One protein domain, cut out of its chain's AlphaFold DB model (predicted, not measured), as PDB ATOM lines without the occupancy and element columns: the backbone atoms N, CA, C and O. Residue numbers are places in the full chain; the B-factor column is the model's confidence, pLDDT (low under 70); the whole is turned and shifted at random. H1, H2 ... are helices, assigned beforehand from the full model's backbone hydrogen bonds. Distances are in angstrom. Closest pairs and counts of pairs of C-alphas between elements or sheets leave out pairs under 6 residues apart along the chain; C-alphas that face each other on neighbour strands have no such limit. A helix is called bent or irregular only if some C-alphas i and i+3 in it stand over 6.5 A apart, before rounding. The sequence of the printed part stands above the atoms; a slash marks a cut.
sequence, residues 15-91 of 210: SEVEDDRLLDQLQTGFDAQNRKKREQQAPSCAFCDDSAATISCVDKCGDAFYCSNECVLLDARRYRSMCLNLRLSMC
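Overview. This is residues 15 to 91 of the 210 residues of an uncharacterized protein of Aphanomyces invadans (UniProt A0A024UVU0). What is the main picture? One long helix, H1, sticks out with residues 15 to 38 as a free arm from a small head, in which the looped link of residues 41 to 68 lies beside the kinked helix H2. What are the parts and the outline? The printed part has 77 residues with two named helices, H1 then H2, and no named strand, and its class is all helix. It is extended, a rod spanning 64 by 29 by 14 A with a radius of gyration of the C-alphas of 19.6 A, and the arm makes its length.

Along the chain. Where is the longest helix? H1 is residues 15 to 40, 37.5 A from C-alpha 15 at (66.731, 40.505, 58.993) to C-alpha 40 at (34.761, 24.494, 47.836). Where is the other? H2 is residues 69 to 91, 27.4 A from first to last C-alpha, and ends with C-alpha 91 at (22.641, 30.407, 23.237).

Arrangement. How does H1 stand to H2? They are apart, with no C-alpha of the one within 8 A of the other. Is H2 even along its length? It has a kink of 83 degrees near residue 78 and is irregular, but only just: C-alphas 74 and 77 are 7.0 A apart. What do the backbone N and O atoms show? In H1 every O i to N i+4 pair is within hydrogen-bond range; in H2 14 of 19 are. Is anything paired in the link? Residues 55 to 56 pair with residues 65 to 66, antiparallel, in stretches too short to be named strands.

Size, cuts and confidence. How large is it? The two C-alphas farthest apart, those of Ser 15 and Arg 77, are 64.1 A from each other. Without residues 15 to 38, which stand free, the body spans 30 by 24 by 13 A. Is the printed part whole? It has no cut, and H1 to H2 is a long link of 28 residues. Where is confidence low? The pLDDT is under 70 in residues 15 to 18, 35 to 42 and 90 to 91, and the mean of the printed part is 79.4.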
ATOM      1  N   SER A  15      67.844  39.940  59.758       61.69
ATOM      2  CA  SER A  15      66.731  40.505  58.993       61.69
ATOM      3  C   SER A  15      66.384  39.703  57.736       61.69
ATOM      4  O   SER A  15      65.214  39.534  57.427       61.69
ATOM      5  N   GLU A  16      67.374  39.144  57.031       59.97
ATOM      6  CA  GLU A  16      67.121  38.295  55.852       59.97
ATOM      7  C   GLU A  16      66.467  36.966  56.255       59.97
ATOM      8  O   GLU A  16      65.654  36.416  55.519       59.97
ATOM      9  N   VAL A  17      66.788  36.463  57.452       64.94
ATOM     10  CA  VAL A  17      66.162  35.256  58.016       64.94
ATOM     11  C   VAL A  17      64.716  35.526  58.459       64.94
ATOM     12  O   VAL A  17      63.880  34.622  58.427       64.94
ATOM     13  N   GLU A  18      64.409  36.754  58.880       68.62
ATOM     14  CA  GLU A  18      63.057  37.188  59.246       68.62
ATOM     15  C   GLU A  18      62.178  37.424  58.009       68.62
ATOM     16  O   GLU A  18      61.034  36.966  57.991       68.62
ATOM     17  N   ASP A  19      62.724  38.021  56.948       72.75
ATOM     18  CA  ASP A  19      62.027  38.198  55.668       72.75
ATOM     19  C   ASP A  19      61.736  36.855  54.975       72.75
ATOM     20  O   ASP A  19      60.624  36.635  54.489       72.75
ATOM     21  N   ASP A  20      62.681  35.906  54.999       74.31
ATOM     22  CA  ASP A  20      62.461  34.546  54.483       74.31
ATOM     23  C   ASP A  20      61.332  33.820  55.241       74.31
ATOM     24  O   ASP A  20      60.543  33.081  54.648       74.31
ATOM     25  N   ARG A  21      61.223  34.038  56.559       77.19
ATOM     26  CA  ARG A  21      60.145  33.477  57.390       77.19
ATOM     27  C   ARG A  21      58.790  34.103  57.083       77.19
ATOM     28  O   ARG A  21      57.784  33.396  57.095       77.19
ATOM     29  N   LEU A  22      58.761  35.406  56.818       79.75
ATOM     30  CA  LEU A  22      57.557  36.116  56.389       79.75
ATOM     31  C   LEU A  22      57.069  35.608  55.027       79.75
ATOM     32  O   LEU A  22      55.876  35.357  54.863       79.75
ATOM     33  N   LEU A  23      57.984  35.391  54.079       80.75
ATOM     34  CA  LEU A  23      57.670  34.813  52.772       80.75
ATOM     35  C   LEU A  23      57.100  33.393  52.891       80.75
ATOM     36  O   LEU A  23      56.076  33.100  52.277       80.75
ATOM     37  N   ASP A  24      57.696  32.538  53.723       81.31
ATOM     38  CA  ASP A  24      57.207  31.170  53.957       81.31
ATOM     39  C   ASP A  24      55.809  31.162  54.614       81.31
ATOM     40  O   ASP A  24      54.921  30.381  54.257       81.31
ATOM     41  N   GLN A  25      55.552  32.101  55.528       85.81
ATOM     42  CA  GLN A  25      54.252  32.251  56.186       85.81
ATOM     43  C   GLN A  25      53.157  32.781  55.237       85.81
ATOM     44  O   GLN A  25      52.000  32.364  55.326       85.81
ATOM     45  N   LEU A  26      53.512  33.655  54.291       83.50
ATOM     46  CA  LEU A  26      52.600  34.120  53.239       83.50
ATOM     47  C   LEU A  26      52.314  33.028  52.203       83.50
ATOM     48  O   LEU A  26      51.158  32.832  51.828       83.50
ATOM     49  N   GLN A  27      53.343  32.287  51.785       84.06
ATOM     50  CA  GLN A  27      53.220  31.168  50.851       84.06
ATOM     51  C   GLN A  27      52.274  30.096  51.412       84.06
ATOM     52  O   GLN A  27      51.311  29.706  50.755       84.06
ATOM     53  N   THR A  28      52.476  29.693  52.670       79.50
ATOM     54  CA  THR A  28      51.615  28.708  53.347       79.50
ATOM     55  C   THR A  28      50.178  29.200  53.539       79.50
ATOM     56  O   THR A  28      49.239  28.413  53.389       79.50
ATOM     57  N   GLY A  29      49.975  30.493  53.817       83.06
ATOM     58  CA  GLY A  29      48.646  31.107  53.870       83.06
ATOM     59  C   GLY A  29      47.929  31.087  52.516       83.06
ATOM     60  O   GLY A  29      46.757  30.706  52.442       83.06
ATOM     61  N   PHE A  30      48.642  31.429  51.441       81.00
ATOM     62  CA  PHE A  30      48.122  31.425  50.073       81.00
ATOM     63  C   PHE A  30      47.779  30.006  49.593       81.00
ATOM     64  O   PHE A  30      46.701  29.773  49.042       81.00
ATOM     65  N   ASP A  31      48.641  29.031  49.880       79.62
ATOM     66  CA  ASP A  31      48.414  27.625  49.542       79.62
ATOM     67  C   ASP A  31      47.237  27.030  50.330       79.62
ATOM     68  O   ASP A  31      46.402  26.316  49.765       79.62
ATOM     69  N   ALA A  32      47.093  27.370  51.616       78.12
ATOM     70  CA  ALA A  32      45.949  26.955  52.426       78.12
ATOM     71  C   ALA A  32      44.629  27.567  51.926       78.12
ATOM     72  O   ALA A  32      43.599  26.887  51.902       78.12
ATOM     73  N   GLN A  33      44.648  28.833  51.502       75.94
ATOM     74  CA  GLN A  33      43.480  29.502  50.933       75.94
ATOM     75  C   GLN A  33      43.100  28.905  49.570       75.94
ATOM     76  O   GLN A  33      41.925  28.626  49.330       75.94
ATOM     77  N   ASN A  34      44.082  28.612  48.715       74.00
ATOM     78  CA  ASN A  34      43.861  27.933  47.438       74.00
ATOM     79  C   ASN A  34      43.361  26.497  47.612       74.00
ATOM     80  O   ASN A  34      42.531  26.038  46.826       74.00
ATOM     81  N   ARG A  35      43.811  25.790  48.653       67.62
ATOM     82  CA  ARG A  35      43.306  24.457  48.988       67.62
ATOM     83  C   ARG A  35      41.837  24.502  49.405       67.62
ATOM     84  O   ARG A  35      41.045  23.737  48.867       67.62
ATOM     85  N   LYS A  36      41.456  25.453  50.264       68.44
ATOM     86  CA  LYS A  36      40.049  25.676  50.637       68.44
ATOM     87  C   LYS A  36      39.189  26.064  49.435       68.44
ATOM     88  O   LYS A  36      38.084  25.558  49.299       68.44
ATOM     89  N   LYS A  37      39.706  26.907  48.536       62.28
ATOM     90  CA  LYS A  37      39.011  27.276  47.296       62.28
ATOM     91  C   LYS A  37      38.814  26.067  46.374       62.28
ATOM     92  O   LYS A  37      37.730  25.899  45.834       62.28
ATOM     93  N   ARG A  38      39.819  25.190  46.251       58.41
ATOM     94  CA  ARG A  38      39.710  23.917  45.515       58.41
ATOM     95  C   ARG A  38      38.716  22.943  46.147       58.41
ATOM     96  O   ARG A  38      38.008  22.277  45.409       58.41
ATOM     97  N   GLU A  39      38.654  22.861  47.473       58.75
ATOM     98  CA  GLU A  39      37.701  22.000  48.192       58.75
ATOM     99  C   GLU A  39      36.259  22.532  48.105       58.75
ATOM    100  O   GLU A  39      35.329  21.742  48.019       58.75
ATOM    101  N   GLN A  40      36.070  23.854  48.048       59.53
ATOM    102  CA  GLN A  40      34.761  24.494  47.836       59.53
ATOM    103  C   GLN A  40      34.306  24.502  46.365       59.53
ATOM    104  O   GLN A  40      33.143  24.776  46.095       59.53
ATOM    105  N   GLN A  41      35.207  24.215  45.419       57.88
ATOM    106  CA  GLN A  41      34.919  24.122  43.980       57.88
ATOM    107  C   GLN A  41      35.056  22.703  43.422       57.88
ATOM    108  O   GLN A  41      34.935  22.522  42.213       57.88
ATOM    109  N   ALA A  42      35.327  21.700  44.261       64.56
ATOM    110  CA  ALA A  42      35.344  20.317  43.817       64.56
ATOM    111  C   ALA A  42      33.895  19.892  43.533       64.56
ATOM    112  O   ALA A  42      33.091  19.861  44.468       64.56
ATOM    113  N   PRO A  43      33.533  19.602  42.273       74.19
ATOM    114  CA  PRO A  43      32.169  19.215  41.968       74.19
ATOM    115  C   PRO A  43      31.871  17.854  42.609       74.19
ATOM    116  O   PRO A  43      32.675  16.922  42.521       74.19
ATOM    117  N   SER A  44      30.726  17.742  43.279       87.25
ATOM    118  CA  SER A  44      30.193  16.462  43.745       87.25
ATOM    119  C   SER A  44      29.508  15.725  42.596       87.25
ATOM    120  O   SER A  44      29.163  16.307  41.563       87.25
ATOM    121  N   CYS A  45      29.340  14.412  42.742       90.44
ATOM    122  CA  CYS A  45      28.638  13.628  41.742       90.44
ATOM    123  C   CYS A  45      27.146  13.968  41.773       90.44
ATOM    124  O   CYS A  45      26.504  13.749  42.788       90.44
ATOM    125  N   ALA A  46      26.569  14.384  40.647       87.88
ATOM    126  CA  ALA A  46      25.151  14.751  40.565       87.88
ATOM    127  C   ALA A  46      24.168  13.605  40.905       87.88
ATOM    128  O   ALA A  46      22.995  13.855  41.169       87.88
ATOM    129  N   PHE A  47      24.633  12.348  40.895       89.88
ATOM    130  CA  PHE A  47      23.807  11.175  41.189       89.88
ATOM    131  C   PHE A  47      23.943  10.657  42.629       89.88
ATOM    132  O   PHE A  47      22.939  10.296  43.238       89.88
ATOM    133  N   CYS A  48      25.171  10.553  43.149       89.81
ATOM    134  CA  CYS A  48      25.459   9.934  44.451       89.81
ATOM    135  C   CYS A  48      26.138  10.873  45.458       89.81
ATOM    136  O   CYS A  48      26.502  10.424  46.540       89.81
ATOM    137  N   ASP A  49      26.338  12.141  45.098       86.50
ATOM    138  CA  ASP A  49      26.961  13.194  45.912       86.50
ATOM    139  C   ASP A  49      28.415  12.933  46.350       86.50
ATOM    140  O   ASP A  49      28.992  13.700  47.122       86.50
ATOM    141  N   ASP A  50      29.068  11.906  45.798       85.06
ATOM    142  CA  ASP A  50      30.474  11.619  46.081       85.06
ATOM    143  C   ASP A  50      31.404  12.728  45.562       85.06
ATOM    144  O   ASP A  50      31.276  13.211  44.434       85.06
ATOM    145  N   SER A  51      32.423  13.076  46.351       77.00
ATOM    146  CA  SER A  51      33.380  14.166  46.083       77.00
ATOM    147  C   SER A  51      34.458  13.849  45.032       77.00
ATOM    148  O   SER A  51      35.412  14.606  44.860       77.00
ATOM    149  N   ALA A  52      34.318  12.733  44.310       80.38
ATOM    150  CA  ALA A  52      35.253  12.269  43.282       80.38
ATOM    151  C   ALA A  52      34.703  12.452  41.854       80.38
ATOM    152  O   ALA A  52      34.994  11.650  40.961       80.38
ATOM    153  N   ALA A  53      33.876  13.475  41.623       85.25
ATOM    154  CA  ALA A  53      33.292  13.707  40.313       85.25
ATOM    155  C   ALA A  53      34.317  14.333  39.360       85.25
ATOM    156  O   ALA A  53      34.802  15.444  39.559       85.25
ATOM    157  N   THR A  54      34.673  13.594  38.314       85.75
ATOM    158  CA  THR A  54      35.667  14.020  37.311       85.75
ATOM    159  C   THR A  54      35.121  13.954  35.892       85.75
ATOM    160  O   THR A  54      35.649  14.602  34.990       85.75
ATOM    161  N   ILE A  55      34.046  13.194  35.687       87.56
ATOM    162  CA  ILE A  55      33.421  12.980  34.390       87.56
ATOM    163  C   ILE A  55      32.349  14.048  34.219       87.56
ATOM    164  O   ILE A  55      31.366  14.049  34.949       87.56
ATOM    165  N   SER A  56      32.516  14.965  33.273       88.25
ATOM    166  CA  SER A  56      31.469  15.935  32.952       88.25
ATOM    167  C   SER A  56      30.328  15.292  32.158       88.25
ATOM    168  O   SER A  56      30.488  14.238  31.537       88.25
ATOM    169  N   CYS A  57      29.159  15.938  32.166       85.88
ATOM    170  CA  CYS A  57      28.037  15.540  31.321       85.88
ATOM    171  C   CYS A  57      28.465  15.357  29.849       85.88
ATOM    172  O   CYS A  57      29.124  16.223  29.269       85.88
ATOM    173  N   VAL A  58      28.028  14.253  29.232       82.94
ATOM    174  CA  VAL A  58      28.341  13.879  27.836       82.94
ATOM    175  C   VAL A  58      27.944  14.975  26.846       82.94
ATOM    176  O   VAL A  58      28.680  15.263  25.903       82.94
ATOM    177  N   ASP A  59      26.809  15.627  27.097       76.25
ATOM    178  CA  ASP A  59      26.269  16.709  26.275       76.25
ATOM    179  C   ASP A  59      26.917  18.077  26.554       76.25
ATOM    180  O   ASP A  59      26.537  19.067  25.928       76.25
ATOM    181  N   LYS A  60      27.903  18.134  27.464       76.94
ATOM    182  CA  LYS A  60      28.723  19.309  27.801       76.94
ATOM    183  C   LYS A  60      27.923  20.573  28.134       76.94
ATOM    184  O   LYS A  60      28.350  21.674  27.813       76.94
ATOM    185  N   CYS A  61      26.800  20.424  28.827       79.81
ATOM    186  CA  CYS A  61      26.073  21.555  29.418       79.81
ATOM    187  C   CYS A  61      26.860  22.281  30.527       79.81
ATOM    188  O   CYS A  61      26.479  23.376  30.907       79.81
ATOM    189  N   GLY A  62      27.933  21.678  31.056       76.88
ATOM    190  CA  GLY A  62      28.854  22.319  32.001       76.88
ATOM    191  C   GLY A  62      28.442  22.289  33.477       76.88
ATOM    192  O   GLY A  62      29.262  22.646  34.312       76.88
ATOM    193  N   ASP A  63      27.237  21.814  33.801       81.31
ATOM    194  CA  ASP A  63      26.642  21.968  35.142       81.31
ATOM    195  C   ASP A  63      26.515  20.654  35.945       81.31
ATOM    196  O   ASP A  63      26.111  20.647  37.100       81.31
ATOM    197  N   ALA A  64      26.881  19.510  35.357       86.81
ATOM    198  CA  ALA A  64      26.868  18.221  36.054       86.81
ATOM    199  C   ALA A  64      28.170  17.444  35.870       86.81
ATOM    200  O   ALA A  64      28.697  17.318  34.755       86.81
ATOM    201  N   PHE A  65      28.631  16.864  36.979       90.88
ATOM    202  CA  PHE A  65      29.804  16.006  37.060       90.88
ATOM    203  C   PHE A  65      29.450  14.678  37.728       90.88
ATOM    204  O   PHE A  65      28.549  14.589  38.558       90.88
ATOM    205  N   TYR A  66      30.188  13.632  37.371       91.38
ATOM    206  CA  TYR A  66      29.946  12.266  37.802       91.38
ATOM    207  C   TYR A  66      31.249  11.581  38.217       91.38
ATOM    208  O   TYR A  66      32.320  11.841  37.661       91.38
ATOM    209  N   CYS A  67      31.163  10.693  39.208       91.38
ATOM    210  CA  CYS A  67      32.297   9.888  39.664       91.38
ATOM    211  C   CYS A  67      32.548   8.661  38.768       91.38
ATOM    212  O   CYS A  67      33.669   8.162  38.701       91.38
ATOM    213  N   SER A  68      31.525   8.184  38.050       90.19
ATOM    214  CA  SER A  68      31.604   7.017  37.170       90.19
ATOM    215  C   SER A  68      30.670   7.138  35.961       90.19
ATOM    216  O   SER A  68      29.678   7.867  35.991       90.19
ATOM    217  N   ASN A  69      30.954   6.370  34.904       89.94
ATOM    218  CA  ASN A  69      30.063   6.259  33.744       89.94
ATOM    219  C   ASN A  69      28.701   5.638  34.104       89.94
ATOM    220  O   ASN A  69      27.716   5.892  33.419       89.94
ATOM    221  N   GLU A  70      28.625   4.836  35.167       90.50
ATOM    222  CA  GLU A  70      27.360   4.265  35.634       90.50
ATOM    223  C   GLU A  70      26.440   5.360  36.186       90.50
ATOM    224  O   GLU A  70      25.283   5.451  35.781       90.50
ATOM    225  N   CYS A  71      26.980   6.264  37.007       90.12
ATOM    226  CA  CYS A  71      26.248   7.422  37.522       90.12
ATOM    227  C   CYS A  71      25.748   8.340  36.398       90.12
ATOM    228  O   CYS A  71      24.620   8.820  36.468       90.12
ATOM    229  N   VAL A  72      26.539   8.517  35.330       89.00
ATOM    230  CA  VAL A  72      26.105   9.251  34.126       89.00
ATOM    231  C   VAL A  72      24.860   8.602  33.522       89.00
ATOM    232  O   VAL A  72      23.895   9.290  33.207       89.00
ATOM    233  N   LEU A  73      24.868   7.279  33.338       87.81
ATOM    234  CA  LEU A  73      23.768   6.560  32.689       87.81
ATOM    235  C   LEU A  73      22.504   6.512  33.553       87.81
ATOM    236  O   LEU A  73      21.398   6.591  33.012       87.81
ATOM    237  N   LEU A  74      22.662   6.389  34.872       89.44
ATOM    238  CA  LEU A  74      21.548   6.383  35.816       89.44
ATOM    239  C   LEU A  74      20.863   7.752  35.881       89.44
ATOM    240  O   LEU A  74      19.633   7.820  35.845       89.44
ATOM    241  N   ASP A  75      21.643   8.833  35.895       87.56
ATOM    242  CA  ASP A  75      21.096  10.187  35.962       87.56
ATOM    243  C   ASP A  75      20.674  10.742  34.592       87.56
ATOM    244  O   ASP A  75      19.827  11.630  34.514       87.56
ATOM    245  N   ALA A  76      21.163  10.166  33.485       82.19
ATOM    246  CA  ALA A  76      20.895  10.645  32.127       82.19
ATOM    247  C   ALA A  76      19.405  10.867  31.834       82.19
ATOM    248  O   ALA A  76      19.065  11.802  31.119       82.19
ATOM    249  N   ARG A  77      18.494  10.038  32.364       80.56
ATOM    250  CA  ARG A  77      17.047  10.237  32.147       80.56
ATOM    251  C   ARG A  77      16.501  11.451  32.887       80.56
ATOM    252  O   ARG A  77      15.680  12.170  32.323       80.56
ATOM    253  N   ARG A  78      16.936  11.658  34.130       85.69
ATOM    254  CA  ARG A  78      16.473  12.750  34.990       85.69
ATOM    255  C   ARG A  78      17.095  14.073  34.558       85.69
ATOM    256  O   ARG A  78      16.389  15.064  34.415       85.69
ATOM    257  N   TYR A  79      18.393  14.060  34.283       85.69
ATOM    258  CA  TYR A  79      19.162  15.242  33.927       85.69
ATOM    259  C   TYR A  79      18.917  15.727  32.490       85.69
ATOM    260  O   TYR A  79      19.202  16.877  32.172       85.69
ATOM    261  N   ARG A  80      18.340  14.899  31.604       83.81
ATOM    262  CA  ARG A  80      18.134  15.244  30.185       83.81
ATOM    263  C   ARG A  80      17.360  16.541  29.967       83.81
ATOM    264  O   ARG A  80      17.758  17.332  29.119       83.81
ATOM    265  N   SER A  81      16.255  16.760  30.678       79.44
ATOM    266  CA  SER A  81      15.440  17.974  30.506       79.44
ATOM    267  C   SER A  81      16.186  19.222  30.977       79.44
ATOM    268  O   SER A  81      16.200  20.232  30.278       79.44
ATOM    269  N   MET A  82      16.864  19.124  32.120       83.06
ATOM    270  CA  MET A  82      17.668  20.203  32.689       83.06
ATOM    271  C   MET A  82      18.866  20.538  31.791       83.06
ATOM    272  O   MET A  82      19.057  21.695  31.432       83.06
ATOM    273  N   CYS A  83      19.598  19.521  31.330       84.62
ATOM    274  CA  CYS A  83      20.701  19.646  30.379       84.62
ATOM    275  C   CYS A  83      20.272  20.349  29.084       84.62
ATOM    276  O   CYS A  83      20.973  21.238  28.598       84.62
ATOM    277  N   LEU A  84      19.110  19.980  28.533       81.56
ATOM    278  CA  LEU A  84      18.561  20.628  27.343       81.56
ATOM    279  C   LEU A  84      18.244  22.103  27.603       81.56
ATOM    280  O   LEU A  84      18.613  22.939  26.786       81.56
ATOM    281  N   ASN A  85      17.616  22.431  28.733       82.12
ATOM    282  CA  ASN A  85      17.299  23.817  29.081       82.12
ATOM    283  C   ASN A  85      18.561  24.672  29.266       82.12
ATOM    284  O   ASN A  85      18.633  25.750  28.690       82.12
ATOM    285  N   LEU A  86      19.573  24.166  29.981       80.81
ATOM    286  CA  LEU A  86      20.873  24.831  30.154       80.81
ATOM    287  C   LEU A  86      21.558  25.099  28.808       80.81
ATOM    288  O   LEU A  86      22.067  26.185  28.550       80.81
ATOM    289  N   ARG A  87      21.530  24.120  27.900       80.50
ATOM    290  CA  ARG A  87      22.095  24.292  26.557       80.50
ATOM    291  C   ARG A  87      21.335  25.314  25.718       80.50
ATOM    292  O   ARG A  87      21.956  25.993  24.911       80.50
ATOM    293  N   LEU A  88      20.019  25.410  25.886       76.19
ATOM    294  CA  LEU A  88      19.204  26.428  25.222       76.19
ATOM    295  C   LEU A  88      19.463  27.821  25.809       76.19
ATOM    296  O   LEU A  88      19.553  28.781  25.051       76.19
ATOM    297  N   SER A  89      19.628  27.940  27.131       73.94
ATOM    298  CA  SER A  89      19.898  29.225  27.788       73.94
ATOM    299  C   SER A  89      21.292  29.771  27.484       73.94
ATOM    300  O   SER A  89      21.476  30.983  27.454       73.94
ATOM    301  N   MET A  90      22.277  28.906  27.219       66.25
ATOM    302  CA  MET A  90      23.626  29.339  26.835       66.25
ATOM    303  C   MET A  90      23.678  30.038  25.465       66.25
ATOM    304  O   MET A  90      24.594  30.815  25.225       66.25
ATOM    305  N   CYS A  91      22.678  29.850  24.597       56.59
ATOM    306  CA  CYS A  91      22.641  30.407  23.237       56.59
ATOM    307  C   CYS A  91      22.306  31.913  23.141       56.59
ATOM    308  O   CYS A  91      21.850  32.380  22.101       56.59
TER     309      CYS A  91